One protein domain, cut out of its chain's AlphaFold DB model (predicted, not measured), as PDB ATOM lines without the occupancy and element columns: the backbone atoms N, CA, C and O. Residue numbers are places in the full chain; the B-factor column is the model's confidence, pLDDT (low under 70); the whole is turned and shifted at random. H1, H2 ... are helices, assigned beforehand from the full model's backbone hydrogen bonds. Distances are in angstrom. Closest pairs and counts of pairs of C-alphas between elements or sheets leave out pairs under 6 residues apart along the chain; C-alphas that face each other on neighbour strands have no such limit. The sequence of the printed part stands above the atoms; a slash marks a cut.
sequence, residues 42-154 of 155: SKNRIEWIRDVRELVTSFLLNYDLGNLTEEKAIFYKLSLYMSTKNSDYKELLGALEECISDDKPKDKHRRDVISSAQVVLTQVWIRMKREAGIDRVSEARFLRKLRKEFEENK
ATOM      1  N   SER A  42      -3.410 -52.043   8.126       78.31
ATOM      2  CA  SER A  42      -1.950 -51.932   8.157       78.31
ATOM      3  C   SER A  42      -1.450 -50.943   7.109       78.31
ATOM      4  O   SER A  42      -0.658 -50.066   7.441       78.31
ATOM      5  N   LYS A  43      -1.963 -51.013   5.873       83.81
ATOM      6  CA  LYS A  43      -1.609 -50.070   4.805       83.81
ATOM      7  C   LYS A  43      -1.941 -48.628   5.192       83.81
ATOM      8  O   LYS A  43      -1.062 -47.773   5.138       83.81
ATOM      9  N   ASN A  44      -3.162 -48.386   5.668       86.88
ATOM     10  CA  ASN A  44      -3.589 -47.056   6.109       86.88
ATOM     11  C   ASN A  44      -2.715 -46.515   7.258       86.88
ATOM     12  O   ASN A  44      -2.407 -45.330   7.314       86.88
ATOM     13  N   ARG A  45      -2.265 -47.379   8.179       87.81
ATOM     14  CA  ARG A  45      -1.360 -46.971   9.265       87.81
ATOM     15  C   ARG A  45       0.061 -46.691   8.804       87.81
ATOM     16  O   ARG A  45       0.696 -45.807   9.369       87.81
ATOM     17  N   ILE A  46       0.563 -47.419   7.809       88.88
ATOM     18  CA  ILE A  46       1.868 -47.135   7.200       88.88
ATOM     19  C   ILE A  46       1.831 -45.773   6.506       88.88
ATOM     20  O   ILE A  46       2.745 -44.975   6.702       88.88
ATOM     21  N   GLU A  47       0.766 -45.494   5.750       91.44
ATOM     22  CA  GLU A  47       0.541 -44.187   5.120       91.44
ATOM     23  C   GLU A  47       0.473 -43.083   6.180       91.44
ATOM     24  O   GLU A  47       1.249 -42.137   6.122       91.44
ATOM     25  N   TRP A  48      -0.322 -43.276   7.236       93.69
ATOM     26  CA  TRP A  48      -0.388 -42.336   8.356       93.69
ATOM     27  C   TRP A  48       0.979 -42.087   9.020       93.69
ATOM     28  O   TRP A  48       1.336 -40.942   9.284       93.69
ATOM     29  N   ILE A  49       1.778 -43.136   9.273       92.88
ATOM     30  CA  ILE A  49       3.133 -43.008   9.846       92.88
ATOM     31  C   ILE A  49       4.030 -42.165   8.938       92.88
ATOM     32  O   ILE A  49       4.791 -41.332   9.438       92.88
ATOM     33  N   ARG A  50       3.976 -42.404   7.622       94.75
ATOM     34  CA  ARG A  50       4.756 -41.649   6.640       94.75
ATOM     35  C   ARG A  50       4.344 -40.181   6.659       94.75
ATOM     36  O   ARG A  50       5.210 -39.331   6.830       94.75
ATOM     37  N   ASP A  51       3.049 -39.907   6.567       95.75
ATOM     38  CA  ASP A  51       2.521 -38.546   6.491       95.75
ATOM     39  C   ASP A  51       2.849 -37.755   7.773       95.75
ATOM     40  O   ASP A  51       3.309 -36.616   7.707       95.75
ATOM     41  N   VAL A  52       2.722 -38.370   8.958       95.75
ATOM     42  CA  VAL A  52       3.124 -37.736  10.228       95.75
ATOM     43  C   VAL A  52       4.630 -37.477  10.275       95.75
ATOM     44  O   VAL A  52       5.049 -36.409  10.715       95.75
ATOM     45  N   ARG A  53       5.462 -38.418   9.810       96.00
ATOM     46  CA  ARG A  53       6.920 -38.227   9.756       96.00
ATOM     47  C   ARG A  53       7.300 -37.075   8.830       96.00
ATOM     48  O   ARG A  53       8.157 -36.272   9.197       96.00
ATOM     49  N   GLU A  54       6.686 -36.998   7.655       97.50
ATOM     50  CA  GLU A  54       6.903 -35.912   6.697       97.50
ATOM     51  C   GLU A  54       6.484 -34.572   7.299       97.50
ATOM     52  O   GLU A  54       7.291 -33.648   7.319       97.50
ATOM     53  N   LEU A  55       5.293 -34.489   7.897       97.75
ATOM     54  CA  LEU A  55       4.814 -33.269   8.545       97.75
ATOM     55  C   LEU A  55       5.725 -32.820   9.694       97.75
ATOM     56  O   LEU A  55       6.088 -31.651   9.743       97.75
ATOM     57  N   VAL A  56       6.150 -33.721  10.588       97.38
ATOM     58  CA  VAL A  56       7.089 -33.372  11.673       97.38
ATOM     59  C   VAL A  56       8.434 -32.908  11.108       97.38
ATOM     60  O   VAL A  56       9.006 -31.936  11.594       97.38
ATOM     61  N   THR A  57       8.933 -33.552  10.052       97.12
ATOM     62  CA  THR A  57      10.186 -33.143   9.399       97.12
ATOM     63  C   THR A  57      10.049 -31.752   8.782       97.12
ATOM     64  O   THR A  57      10.886 -30.884   9.020       97.12
ATOM     65  N   SER A  58       8.972 -31.509   8.032       97.25
ATOM     66  CA  SER A  58       8.674 -30.202   7.450       97.25
ATOM     67  C   SER A  58       8.487 -29.133   8.522       97.25
ATOM     68  O   SER A  58       8.930 -28.006   8.317       97.25
ATOM     69  N   PHE A  59       7.873 -29.468   9.658       96.88
ATOM     70  CA  PHE A  59       7.738 -28.550  10.784       96.88
ATOM     71  C   PHE A  59       9.110 -28.101  11.283       96.88
ATOM     72  O   PHE A  59       9.379 -26.908  11.321       96.88
ATOM     73  N   LEU A  60      10.000 -29.049  11.597       95.12
ATOM     74  CA  LEU A  60      11.334 -28.751  12.126       95.12
ATOM     75  C   LEU A  60      12.193 -27.953  11.136       95.12
ATOM     76  O   LEU A  60      12.900 -27.038  11.541       95.12
ATOM     77  N   LEU A  61      12.096 -28.250   9.836       94.69
ATOM     78  CA  LEU A  61      12.786 -27.470   8.807       94.69
ATOM     79  C   LEU A  61      12.291 -26.020   8.759       94.69
ATOM     80  O   LEU A  61      13.103 -25.102   8.687       94.69
ATOM     81  N   ASN A  62      10.973 -25.799   8.818       93.88
ATOM     82  CA  ASN A  62      10.426 -24.441   8.849       93.88
ATOM     83  C   ASN A  62      10.773 -23.725  10.160       93.88
ATOM     84  O   ASN A  62      11.171 -22.565  10.101       93.88
ATOM     85  N   TYR A  63      10.749 -24.436  11.291       91.94
ATOM     86  CA  TYR A  63      11.176 -23.929  12.597       91.94
ATOM     87  C   TYR A  63      12.623 -23.430  12.594       91.94
ATOM     88  O   TYR A  63      12.953 -22.363  13.128       91.94
ATOM     89  N   ASP A  64      13.507 -24.158  11.920       90.00
ATOM     90  CA  ASP A  64      14.904 -23.766  11.777       90.00
ATOM     91  C   ASP A  64      15.052 -22.502  10.929       90.00
ATOM     92  O   ASP A  64      15.794 -21.591  11.315       90.00
ATOM     93  N   LEU A  65      14.275 -22.409   9.848       90.88
ATOM     94  CA  LEU A  65      14.199 -21.247   8.961       90.88
ATOM     95  C   LEU A  65      13.437 -20.056   9.571       90.88
ATOM     96  O   LEU A  65      13.552 -18.945   9.056       90.88
ATOM     97  N   GLY A  66      12.690 -20.263  10.661       88.56
ATOM     98  CA  GLY A  66      11.845 -19.247  11.293       88.56
ATOM     99  C   GLY A  66      10.593 -18.902  10.482       88.56
ATOM    100  O   GLY A  66      10.133 -17.759  10.523       88.56
ATOM    101  N   ASN A  67      10.058 -19.854   9.711       91.50
ATOM    102  CA  ASN A  67       8.842 -19.646   8.931       91.50
ATOM    103  C   ASN A  67       7.582 -19.991   9.743       91.50
ATOM    104  O   ASN A  67       6.929 -21.017   9.530       91.50
ATOM    105  N   LEU A  68       7.212 -19.074  10.639       90.69
ATOM    106  CA  LEU A  68       6.108 -19.244  11.587       90.69
ATOM    107  C   LEU A  68       4.749 -19.540  10.922       90.69
ATOM    108  O   LEU A  68       3.915 -20.245  11.495       90.69
ATOM    109  N   THR A  69       4.495 -18.993   9.730       92.69
ATOM    110  CA  THR A  69       3.231 -19.209   9.005       92.69
ATOM    111  C   THR A  69       3.082 -20.679   8.614       92.69
ATOM    112  O   THR A  69       2.057 -21.306   8.898       92.69
ATOM    113  N   GLU A  70       4.133 -21.255   8.037       94.31
ATOM    114  CA  GLU A  70       4.169 -22.653   7.620       94.31
ATOM    115  C   GLU A  70       4.220 -23.592   8.824       94.31
ATOM    116  O   GLU A  70       3.533 -24.613   8.817       94.31
ATOM    117  N   GLU A  71       4.956 -23.240   9.882       92.56
ATOM    118  CA  GLU A  71       4.964 -23.989  11.146       92.56
ATOM    119  C   GLU A  71       3.548 -24.142  11.709       92.56
ATOM    120  O   GLU A  71       3.102 -25.259  11.980       92.56
ATOM    121  N   LYS A  72       2.796 -23.036  11.808       94.56
ATOM    122  CA  LYS A  72       1.399 -23.047  12.266       94.56
ATOM    123  C   LYS A  72       0.510 -23.883  11.352       94.56
ATOM    124  O   LYS A  72      -0.289 -24.686  11.835       94.56
ATOM    125  N   ALA A  73       0.659 -23.740  10.034       96.50
ATOM    126  CA  ALA A  73      -0.106 -24.529   9.073       96.50
ATOM    127  C   ALA A  73       0.157 -26.038   9.226       96.50
ATOM    128  O   ALA A  73      -0.776 -26.843   9.174       96.50
ATOM    129  N   ILE A  74       1.413 -26.434   9.443       97.25
ATOM    130  CA  ILE A  74       1.802 -27.832   9.657       97.25
ATOM    131  C   ILE A  74       1.297 -28.343  11.009       97.25
ATOM    132  O   ILE A  74       0.766 -29.453  11.072       97.25
ATOM    133  N   PHE A  75       1.385 -27.537  12.067       96.25
ATOM    134  CA  PHE A  75       0.830 -27.871  13.379       96.25
ATOM    135  C   PHE A  75      -0.670 -28.168  13.311       96.25
ATOM    136  O   PHE A  75      -1.115 -29.199  13.818       96.25
ATOM    137  N   TYR A  76      -1.453 -27.336  12.617       95.62
ATOM    138  CA  TYR A  76      -2.881 -27.600  12.441       95.62
ATOM    139  C   TYR A  76      -3.153 -28.869  11.630       95.62
ATOM    140  O   TYR A  76      -4.092 -29.600  11.932       95.62
ATOM    141  N   LYS A  77      -2.323 -29.193  10.631       96.06
ATOM    142  CA  LYS A  77      -2.438 -30.480   9.928       96.06
ATOM    143  C   LYS A  77      -2.167 -31.651  10.872       96.06
ATOM    144  O   LYS A  77      -2.948 -32.597  10.896       96.06
ATOM    145  N   LEU A  78      -1.101 -31.585  11.672       95.56
ATOM    146  CA  LEU A  78      -0.759 -32.627  12.646       95.56
ATOM    147  C   LEU A  78      -1.858 -32.820  13.698       95.56
ATOM    148  O   LEU A  78      -2.193 -33.962  14.016       95.56
ATOM    149  N   SER A  79      -2.470 -31.739  14.185       94.25
ATOM    150  CA  SER A  79      -3.546 -31.827  15.177       94.25
ATOM    151  C   SER A  79      -4.804 -32.516  14.636       94.25
ATOM    152  O   SER A  79      -5.465 -33.236  15.381       94.25
ATOM    153  N   LEU A  80      -5.087 -32.416  13.330       92.94
ATOM    154  CA  LEU A  80      -6.184 -33.156  12.689       92.94
ATOM    155  C   LEU A  80      -5.951 -34.675  12.654       92.94
ATOM    156  O   LEU A  80      -6.907 -35.446  12.709       92.94
ATOM    157  N   TYR A  81      -4.694 -35.123  12.602       89.25
ATOM    158  CA  TYR A  81      -4.349 -36.548  12.639       89.25
ATOM    159  C   TYR A  81      -4.371 -37.145  14.053       89.25
ATOM    160  O   TYR A  81      -4.287 -38.369  14.208       89.25
ATOM    161  N   MET A  82      -4.458 -36.308  15.088       92.00
ATOM    162  CA  MET A  82      -4.159 -36.684  16.464       92.00
ATOM    163  C   MET A  82      -5.362 -36.494  17.387       92.00
ATOM    164  O   MET A  82      -5.831 -35.394  17.652       92.00
ATOM    165  N   SER A  83      -5.852 -37.599  17.952       88.81
ATOM    166  CA  SER A  83      -6.899 -37.539  18.973       88.81
ATOM    167  C   SER A  83      -6.385 -36.927  20.278       88.81
ATOM    168  O   SER A  83      -5.430 -37.428  20.872       88.81
ATOM    169  N   THR A  84      -7.124 -35.954  20.811       83.06
ATOM    170  CA  THR A  84      -6.878 -35.328  22.123       83.06
ATOM    171  C   THR A  84      -7.022 -36.289  23.311       83.06
ATOM    172  O   THR A  84      -6.703 -35.935  24.446       83.06
ATOM    173  N   LYS A  85      -7.508 -37.517  23.102       89.50
ATOM    174  CA  LYS A  85      -7.619 -38.528  24.165       89.50
ATOM    175  C   LYS A  85      -6.320 -39.300  24.401       89.50
ATOM    176  O   LYS A  85      -6.188 -39.918  25.451       89.50
ATOM    177  N   ASN A  86      -5.383 -39.284  23.452       91.50
ATOM    178  CA  ASN A  86      -4.111 -39.987  23.582       91.50
ATOM    179  C   ASN A  86      -3.061 -39.068  24.233       91.50
ATOM    180  O   ASN A  86      -2.811 -37.974  23.730       91.50
ATOM    181  N   SER A  87      -2.465 -39.510  25.345       93.44
ATOM    182  CA  SER A  87      -1.419 -38.773  26.069       93.44
ATOM    183  C   SER A  87      -0.194 -38.504  25.204       93.44
ATOM    184  O   SER A  87       0.290 -37.380  25.186       93.44
ATOM    185  N   ASP A  88       0.244 -39.491  24.424       92.44
ATOM    186  CA  ASP A  88       1.465 -39.389  23.620       92.44
ATOM    187  C   ASP A  88       1.284 -38.353  22.503       92.44
ATOM    188  O   ASP A  88       2.193 -37.608  22.146       92.44
ATOM    189  N   TYR A  89       0.064 -38.271  21.963       95.31
ATOM    190  CA  TYR A  89      -0.283 -37.279  20.948       95.31
ATOM    191  C   TYR A  89      -0.344 -35.876  21.548       95.31
ATOM    192  O   TYR A  89       0.127 -34.928  20.931       95.31
ATOM    193  N   LYS A  90      -0.903 -35.738  22.755       95.56
ATOM    194  CA  LYS A  90      -0.920 -34.465  23.482       95.56
ATOM    195  C   LYS A  90       0.484 -33.954  23.770       95.56
ATOM    196  O   LYS A  90       0.715 -32.765  23.624       95.56
ATOM    197  N   GLU A  91       1.395 -34.841  24.151       95.00
ATOM    198  CA  GLU A  91       2.785 -34.481  24.423       95.00
ATOM    199  C   GLU A  91       3.478 -33.936  23.169       95.00
ATOM    200  O   GLU A  91       4.058 -32.856  23.207       95.00
ATOM    201  N   LEU A  92       3.324 -34.619  22.028       96.56
ATOM    202  CA  LEU A  92       3.853 -34.133  20.753       96.56
ATOM    203  C   LEU A  92       3.230 -32.793  20.337       96.56
ATOM    204  O   LEU A  92       3.952 -31.880  19.946       96.56
ATOM    205  N   LEU A  93       1.903 -32.659  20.417       96.25
ATOM    206  CA  LEU A  93       1.231 -31.404  20.073       96.25
ATOM    207  C   LEU A  93       1.652 -30.259  21.000       96.25
ATOM    208  O   LEU A  93       1.857 -29.155  20.510       96.25
ATOM    209  N   GLY A  94       1.843 -30.524  22.292       94.69
ATOM    210  CA  GLY A  94       2.354 -29.544  23.249       94.69
ATOM    211  C   GLY A  94       3.774 -29.094  22.908       94.69
ATOM    212  O   GLY A  94       4.030 -27.898  22.841       94.69
ATOM    213  N   ALA A  95       4.677 -30.026  22.586       94.62
ATOM    214  CA  ALA A  95       6.038 -29.684  22.166       94.62
ATOM    215  C   ALA A  95       6.056 -28.815  20.893       94.62
ATOM    216  O   ALA A  95       6.837 -27.870  20.790       94.62
ATOM    217  N   LEU A  96       5.176 -29.101  19.927       95.19
ATOM    218  CA  LEU A  96       5.020 -28.289  18.713       95.19
ATOM    219  C   LEU A  96       4.432 -26.904  19.019       95.19
ATOM    220  O   LEU A  96       4.878 -25.910  18.453       95.19
ATOM    221  N   GLU A  97       3.450 -26.826  19.915       94.19
ATOM    222  CA  GLU A  97       2.840 -25.567  20.344       94.19
ATOM    223  C   GLU A  97       3.850 -24.674  21.078       94.19
ATOM    224  O   GLU A  97       3.921 -23.478  20.798       94.19
ATOM    225  N   GLU A  98       4.705 -25.244  21.930       92.50
ATOM    226  CA  GLU A  98       5.805 -24.520  22.580       92.50
ATOM    227  C   GLU A  98       6.782 -23.913  21.560       92.50
ATOM    228  O   GLU A  98       7.210 -22.774  21.737       92.50
ATOM    229  N   CYS A  99       7.075 -24.613  20.456       91.38
ATOM    230  CA  CYS A  99       7.917 -24.074  19.380       91.38
ATOM    231  C   CYS A  99       7.307 -22.824  18.729       91.38
ATOM    232  O   CYS A  99       8.032 -21.905  18.368       91.38
ATOM    233  N   ILE A 100       5.981 -22.802  18.574       91.25
ATOM    234  CA  ILE A 100       5.235 -21.711  17.927       91.25
ATOM    235  C   ILE A 100       5.056 -20.514  18.872       91.25
ATOM    236  O   ILE A 100       4.875 -19.383  18.419       91.25
ATOM    237  N   SER A 101       5.039 -20.774  20.179       86.00
ATOM    238  CA  SER A 101       4.640 -19.807  21.207       86.00
ATOM    239  C   SER A 101       5.807 -19.051  21.838       86.00
ATOM    240  O   SER A 101       5.577 -18.020  22.469       86.00
ATOM    241  N   ASP A 102       7.027 -19.579  21.743       73.31
ATOM    242  CA  ASP A 102       8.134 -19.194  22.619       73.31
ATOM    243  C   ASP A 102       9.420 -18.867  21.841       73.31
ATOM    244  O   ASP A 102       9.757 -19.519  20.854       73.31
ATOM    245  N   ASP A 103      10.181 -17.896  22.350       65.06
ATOM    246  CA  ASP A 103      11.463 -17.406  21.807       65.06
ATOM    247  C   ASP A 103      12.674 -18.147  22.428       65.06
ATOM    248  O   ASP A 103      13.826 -17.705  22.397       65.06
ATOM    249  N   LYS A 104      12.404 -19.292  23.066       61.12
ATOM    250  CA  LYS A 104      13.377 -20.171  23.731       61.12
ATOM    251  C   LYS A 104      14.441 -20.741  22.772       61.12
ATOM    252  O   LYS A 104      14.267 -20.767  21.552       61.12
ATOM    253  N   PRO A 105      15.545 -21.302  23.314       67.56
ATOM    254  CA  PRO A 105      16.608 -21.896  22.508       67.56
ATOM    255  C   PRO A 105      16.098 -23.048  21.628       67.56
ATOM    256  O   PRO A 105      15.666 -24.088  22.141       67.56
ATOM    257  N   LYS A 106      16.239 -22.895  20.304       78.56
ATOM    258  CA  LYS A 106      15.750 -23.843  19.282       78.56
ATOM    259  C   LYS A 106      16.188 -25.300  19.507       78.56
ATOM    260  O   LYS A 106      15.476 -26.230  19.139       78.56
ATOM    261  N   ASP A 107      17.341 -25.535  20.133       84.31
ATOM    262  CA  ASP A 107      17.889 -26.886  20.349       84.31
ATOM    263  C   ASP A 107      17.109 -27.734  21.353       84.31
ATOM    264  O   ASP A 107      17.046 -28.959  21.215       84.31
ATOM    265  N   LYS A 108      16.530 -27.117  22.388       87.75
ATOM    266  CA  LYS A 108      15.723 -27.867  23.355       87.75
ATOM    267  C   LYS A 108      14.417 -28.308  22.697       87.75
ATOM    268  O   LYS A 108      14.132 -29.498  22.657       87.75
ATOM    269  N   HIS A 109      13.721 -27.360  22.079       89.94
ATOM    270  CA  HIS A 109      12.478 -27.596  21.355       89.94
ATOM    271  C   HIS A 109      12.604 -28.668  20.270       89.94
ATOM    272  O   HIS A 109      11.796 -29.591  20.219       89.94
ATOM    273  N   ARG A 110      13.673 -28.619  19.459       90.94
ATOM    274  CA  ARG A 110      13.950 -29.654  18.452       90.94
ATOM    275  C   ARG A 110      14.013 -31.050  19.065       90.94
ATOM    276  O   ARG A 110      13.407 -31.980  18.539       90.94
ATOM    277  N   ARG A 111      14.745 -31.210  20.171       92.56
ATOM    278  CA  ARG A 111      14.881 -32.512  20.839       92.56
ATOM    279  C   ARG A 111      13.562 -32.994  21.423       92.56
ATOM    280  O   ARG A 111      13.258 -34.174  21.268       92.56
ATOM    281  N   ASP A 112      12.793 -32.100  22.031       93.88
ATOM    282  CA  ASP A 112      11.507 -32.439  22.636       93.88
ATOM    283  C   ASP A 112      10.515 -32.904  21.552       93.88
ATOM    284  O   ASP A 112       9.979 -34.008  21.645       93.88
ATOM    285  N   VAL A 113      10.397 -32.166  20.439       95.44
ATOM    286  CA  VAL A 113       9.569 -32.566  19.284       95.44
ATOM    287  C   VAL A 113      10.018 -33.907  18.699       95.44
ATOM    288  O   VAL A 113       9.183 -34.780  18.454       95.44
ATOM    289  N   ILE A 114      11.325 -34.109  18.484       95.31
ATOM    290  CA  ILE A 114      11.852 -35.373  17.943       95.31
ATOM    291  C   ILE A 114      11.535 -36.536  18.883       95.31
ATOM    292  O   ILE A 114      11.070 -37.581  18.424       95.31
ATOM    293  N   SER A 115      11.771 -36.365  20.185       94.94
ATOM    294  CA  SER A 115      11.532 -37.395  21.195       94.94
ATOM    295  C   SER A 115      10.054 -37.786  21.241       94.94
ATOM    296  O   SER A 115       9.717 -38.958  21.053       94.94
ATOM    297  N   SER A 116       9.149 -36.814  21.383       95.38
ATOM    298  CA  SER A 116       7.710 -37.087  21.432       95.38
ATOM    299  C   SER A 116       7.198 -37.676  20.108       95.38
ATOM    300  O   SER A 116       6.390 -38.606  20.116       95.38
ATOM    301  N   ALA A 117       7.725 -37.245  18.955       96.44
ATOM    302  CA  ALA A 117       7.388 -37.843  17.661       96.44
ATOM    303  C   ALA A 117       7.838 -39.309  17.564       96.44
ATOM    304  O   ALA A 117       7.080 -40.163  17.096       96.44
ATOM    305  N   GLN A 118       9.041 -39.637  18.040       94.12
ATOM    306  CA  GLN A 118       9.527 -41.016  18.078       94.12
ATOM    307  C   GLN A 118       8.649 -41.908  18.958       94.12
ATOM    308  O   GLN A 118       8.359 -43.040  18.560       94.12
ATOM    309  N   VAL A 119       8.187 -41.408  20.108       94.38
ATOM    310  CA  VAL A 119       7.247 -42.127  20.983       94.38
ATOM    311  C   VAL A 119       5.951 -42.429  20.232       94.38
ATOM    312  O   VAL A 119       5.566 -43.596  20.119       94.38
ATOM    313  N   VAL A 120       5.329 -41.409  19.633       94.94
ATOM    314  CA  VAL A 120       4.087 -41.541  18.855       94.94
ATOM    315  C   VAL A 120       4.227 -42.570  17.733       94.94
ATOM    316  O   VAL A 120       3.436 -43.516  17.644       94.94
ATOM    317  N   LEU A 121       5.262 -42.439  16.900       93.94
ATOM    318  CA  LEU A 121       5.495 -43.345  15.775       93.94
ATOM    319  C   LEU A 121       5.779 -44.778  16.247       93.94
ATOM    320  O   LEU A 121       5.289 -45.737  15.646       93.94
ATOM    321  N   THR A 122       6.512 -44.939  17.350       91.56
ATOM    322  CA  THR A 122       6.817 -46.253  17.932       91.56
ATOM    323  C   THR A 122       5.558 -46.948  18.441       91.56
ATOM    324  O   THR A 122       5.369 -48.140  18.188       91.56
ATOM    325  N   GLN A 123       4.663 -46.229  19.117       89.88
ATOM    326  CA  GLN A 123       3.419 -46.807  19.632       89.88
ATOM    327  C   GLN A 123       2.491 -47.263  18.505       89.88
ATOM    328  O   GLN A 123       1.937 -48.368  18.557       89.88
ATOM    329  N   VAL A 124       2.366 -46.459  17.446       90.19
ATOM    330  CA  VAL A 124       1.570 -46.831  16.268       90.19
ATOM    331  C   VAL A 124       2.190 -48.029  15.546       90.19
ATOM    332  O   VAL A 124       1.468 -48.972  15.211       90.19
ATOM    333  N   TRP A 125       3.518 -48.064  15.406       89.00
ATOM    334  CA  TRP A 125       4.244 -49.206  14.845       89.00
ATOM    335  C   TRP A 125       4.022 -50.496  15.647       89.00
ATOM    336  O   TRP A 125       3.709 -51.545  15.082       89.00
ATOM    337  N   ILE A 126       4.126 -50.436  16.980       86.44
ATOM    338  CA  ILE A 126       3.873 -51.585  17.861       86.44
ATOM    339  C   ILE A 126       2.437 -52.086  17.697       86.44
ATOM    340  O   ILE A 126       2.220 -53.297  17.599       86.44
ATOM    341  N   ARG A 127       1.454 -51.182  17.658       84.25
ATOM    342  CA  ARG A 127       0.047 -51.558  17.491       84.25
ATOM    343  C   ARG A 127      -0.199 -52.215  16.133       84.25
ATOM    344  O   ARG A 127      -0.879 -53.233  16.076       84.25
ATOM    345  N   MET A 128       0.396 -51.678  15.070       85.44
ATOM    346  CA  MET A 128       0.316 -52.252  13.727       85.44
ATOM    347  C   MET A 128       0.895 -53.673  13.677       85.44
ATOM    348  O   MET A 128       0.234 -54.583  13.190       85.44
ATOM    349  N   LYS A 129       2.086 -53.899  14.249       81.69
ATOM    350  CA  LYS A 129       2.689 -55.242  14.327       81.69
ATOM    351  C   LYS A 129       1.784 -56.244  15.044       81.69
ATOM    352  O   LYS A 129       1.593 -57.353  14.553       81.69
ATOM    353  N   ARG A 130       1.184 -55.843  16.172       81.25
ATOM    354  CA  ARG A 130       0.242 -56.691  16.923       81.25
ATOM    355  C   ARG A 130      -0.990 -57.056  16.095       81.25
ATOM    356  O   ARG A 130      -1.411 -58.205  16.125       81.25
ATOM    357  N   GLU A 131      -1.550 -56.104  15.356       76.12
ATOM    358  CA  GLU A 131      -2.708 -56.336  14.478       76.12
ATOM    359  C   GLU A 131      -2.372 -57.232  13.280       76.12
ATOM    360  O   GLU A 131      -3.208 -58.028  12.860       76.12
ATOM    361  N   ALA A 132      -1.133 -57.173  12.788       75.19
ATOM    362  CA  ALA A 132      -0.608 -58.084  11.774       75.19
ATOM    363  C   ALA A 132      -0.257 -59.486  12.321       75.19
ATOM    364  O   ALA A 132       0.228 -60.332  11.575       75.19
ATOM    365  N   GLY A 133      -0.474 -59.746  13.618       75.44
ATOM    366  CA  GLY A 133      -0.145 -61.023  14.255       75.44
ATOM    367  C   GLY A 133       1.353 -61.237  14.496       75.44
ATOM    368  O   GLY A 133       1.768 -62.353  14.798       75.44
ATOM    369  N   ILE A 134       2.168 -60.184  14.384       78.44
ATOM    370  CA  ILE A 134       3.597 -60.228  14.695       78.44
ATOM    371  C   ILE A 134       3.742 -60.095  16.212       78.44
ATOM    372  O   ILE A 134       3.600 -59.012  16.790       78.44
ATOM    373  N   ASP A 135       3.994 -61.222  16.870       77.81
ATOM    374  CA  ASP A 135       4.300 -61.257  18.296       77.81
ATOM    375  C   ASP A 135       5.765 -60.856  18.579       77.81
ATOM    376  O   ASP A 135       6.622 -60.780  17.694       77.81
ATOM    377  N   ARG A 136       6.087 -60.594  19.852       73.12
ATOM    378  CA  ARG A 136       7.450 -60.191  20.251       73.12
ATOM    379  C   ARG A 136       8.501 -61.273  19.967       73.12
ATOM    380  O   ARG A 136       9.675 -60.953  19.804       73.12
ATOM    381  N   VAL A 137       8.098 -62.542  19.935       75.12
ATOM    382  CA  VAL A 137       9.002 -63.689  19.770       75.12
ATOM    383  C   VAL A 137       9.402 -63.856  18.304       75.12
ATOM    384  O   VAL A 137      10.584 -64.025  18.001       75.12
ATOM    385  N   SER A 138       8.434 -63.776  17.393       74.19
ATOM    386  CA  SER A 138       8.626 -63.760  15.942       74.19
ATOM    387  C   SER A 138       9.428 -62.537  15.513       74.19
ATOM    388  O   SER A 138      10.374 -62.685  14.742       74.19
ATOM    389  N   GLU A 139       9.157 -61.367  16.097       74.88
ATOM    390  CA  GLU A 139       9.960 -60.165  15.877       74.88
ATOM    391  C   GLU A 139      11.415 -60.353  16.334       74.88
ATOM    392  O   GLU A 139      12.340 -60.121  15.557       74.88
ATOM    393  N   ALA A 140      11.648 -60.836  17.559       78.38
ATOM    394  CA  ALA A 140      13.005 -61.078  18.055       78.38
ATOM    395  C   ALA A 140      13.766 -62.100  17.193       78.38
ATOM    396  O   ALA A 140      14.969 -61.957  16.958       78.38
ATOM    397  N   ARG A 141      13.067 -63.127  16.691       80.25
ATOM    398  CA  ARG A 141      13.632 -64.126  15.777       80.25
ATOM    399  C   ARG A 141      14.004 -63.508  14.428       80.25
ATOM    400  O   ARG A 141      15.098 -63.773  13.935       80.25
ATOM    401  N   PHE A 142      13.137 -62.668  13.868       76.56
ATOM    402  CA  PHE A 142      13.387 -61.943  12.625       76.56
ATOM    403  C   PHE A 142      14.570 -60.974  12.753       76.56
ATOM    404  O   PHE A 142      15.481 -61.016  11.933       76.56
ATOM    405  N   LEU A 143      14.630 -60.182  13.828       81.50
ATOM    406  CA  LEU A 143      15.736 -59.251  14.084       81.50
ATOM    407  C   LEU A 143      17.080 -59.967  14.269       81.50
ATOM    408  O   LEU A 143      18.106 -59.482  13.800       81.50
ATOM    409  N   ARG A 144      17.089 -61.138  14.921       84.06
ATOM    410  CA  ARG A 144      18.292 -61.983  15.008       84.06
ATOM    411  C   ARG A 144      18.745 -62.477  13.637       84.06
ATOM    412  O   ARG A 144      19.945 -62.508  13.391       84.06
ATOM    413  N   LYS A 145      17.806 -62.862  12.768       84.38
ATOM    414  CA  LYS A 145      18.109 -63.306  11.403       84.38
ATOM    415  C   LYS A 145      18.690 -62.162  10.566       84.38
ATOM    416  O   LYS A 145      19.772 -62.325  10.024       84.38
ATOM    417  N   LEU A 146      18.044 -60.995  10.577       81.69
ATOM    418  CA  LEU A 146      18.550 -59.781   9.927       81.69
ATOM    419  C   LEU A 146      19.953 -59.407  10.406       81.69
ATOM    420  O   LEU A 146      20.814 -59.103   9.593       81.69
ATOM    421  N   ARG A 147      20.203 -59.436  11.723       84.88
ATOM    422  CA  ARG A 147      21.532 -59.134  12.270       84.88
ATOM    423  C   ARG A 147      22.595 -60.085  11.719       84.88
ATOM    424  O   ARG A 147      23.637 -59.607  11.294       84.88
ATOM    425  N   LYS A 148      22.315 -61.392  11.701       84.06
ATOM    426  CA  LYS A 148      23.228 -62.388  11.123       84.06
ATOM    427  C   LYS A 148      23.479 -62.130   9.641       84.06
ATOM    428  O   LYS A 148      24.627 -62.079   9.241       84.06
ATOM    429  N   GLU A 149      22.432 -61.871   8.860       85.31
ATOM    430  CA  GLU A 149      22.569 -61.546   7.434       85.31
ATOM    431  C   GLU A 149      23.401 -60.271   7.212       85.31
ATOM    432  O   GLU A 149      24.199 -60.215   6.285       85.31
ATOM    433  N   PHE A 150      23.265 -59.251   8.063       83.06
ATOM    434  CA  PHE A 150      24.109 -58.052   8.001       83.06
ATOM    435  C   PHE A 150      25.568 -58.317   8.388       83.06
ATOM    436  O   PHE A 150      26.463 -57.681   7.839       83.06
ATOM    437  N   GLU A 151      25.816 -59.206   9.348       84.31
ATOM    438  CA  GLU A 151      27.167 -59.604   9.759       84.31
ATOM    439  C   GLU A 151      27.838 -60.497   8.702       84.31
ATOM    440  O   GLU A 151      29.033 -60.358   8.465       84.31
ATOM    441  N   GLU A 152      27.068 -61.349   8.023       81.94
ATOM    442  CA  GLU A 152      27.528 -62.257   6.963       81.94
ATOM    443  C   GLU A 152      27.730 -61.548   5.608       81.94
ATOM    444  O   GLU A 152      28.590 -61.955   4.834       81.94
ATOM    445  N   ASN A 153      26.979 -60.474   5.322       74.44
ATOM    446  CA  ASN A 153      27.099 -59.689   4.081       74.44
ATOM    447  C   ASN A 153      28.014 -58.456   4.198       74.44
ATOM    448  O   ASN A 153      28.113 -57.669   3.254       74.44
ATOM    449  N   LYS A 154      28.678 -58.256   5.340       51.72
ATOM    450  CA  LYS A 154      29.750 -57.262   5.462       51.72
ATOM    451  C   LYS A 154      31.043 -57.816   4.848       51.72
ATOM    452  O   LYS A 154      31.740 -58.596   5.491       51.72
TER     453      LYS A 154
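This is residues 42 to 154 of the 155 residues of an uncharacterized protein of bioreactor metagenome (UniProt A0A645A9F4). Long helices H4 and H1 with shorter H2 and H3 form an up-and-down bundle, each running against the one before. Residues 140 to 154, with much of H5, stick out. The printed part, 113 residues with five named helices, H1 to H5, is all helix and loose, with radius of gyration of the C-alphas 17.0 A and spans 48 by 35 by 20 A.

H4, residues 106 to 131, 37.7 A long, touches H1, residues 42 to 65, closest at C-alphas 128 and 42, 6.0 A. H3, residues 87 to 101, forms a hairpin with H4, closest at C-alphas 92 and 116, 4.9 A. H2, residues 68 to 81, and H5, residues 136 to 152, are apart from H4. Every O i to N i+4 pair is within hydrogen-bond range in H1, H3, H4 and H5, and 9 of 10 in H2.

Find C-alpha 42, where H1 begins, at (-1.950, -51.932, 8.157); H5 ends at C-alpha 152, (27.528, -62.257, 6.963).

The links are tight; pLDDT is under 70 at residues 103 to 105 and 154.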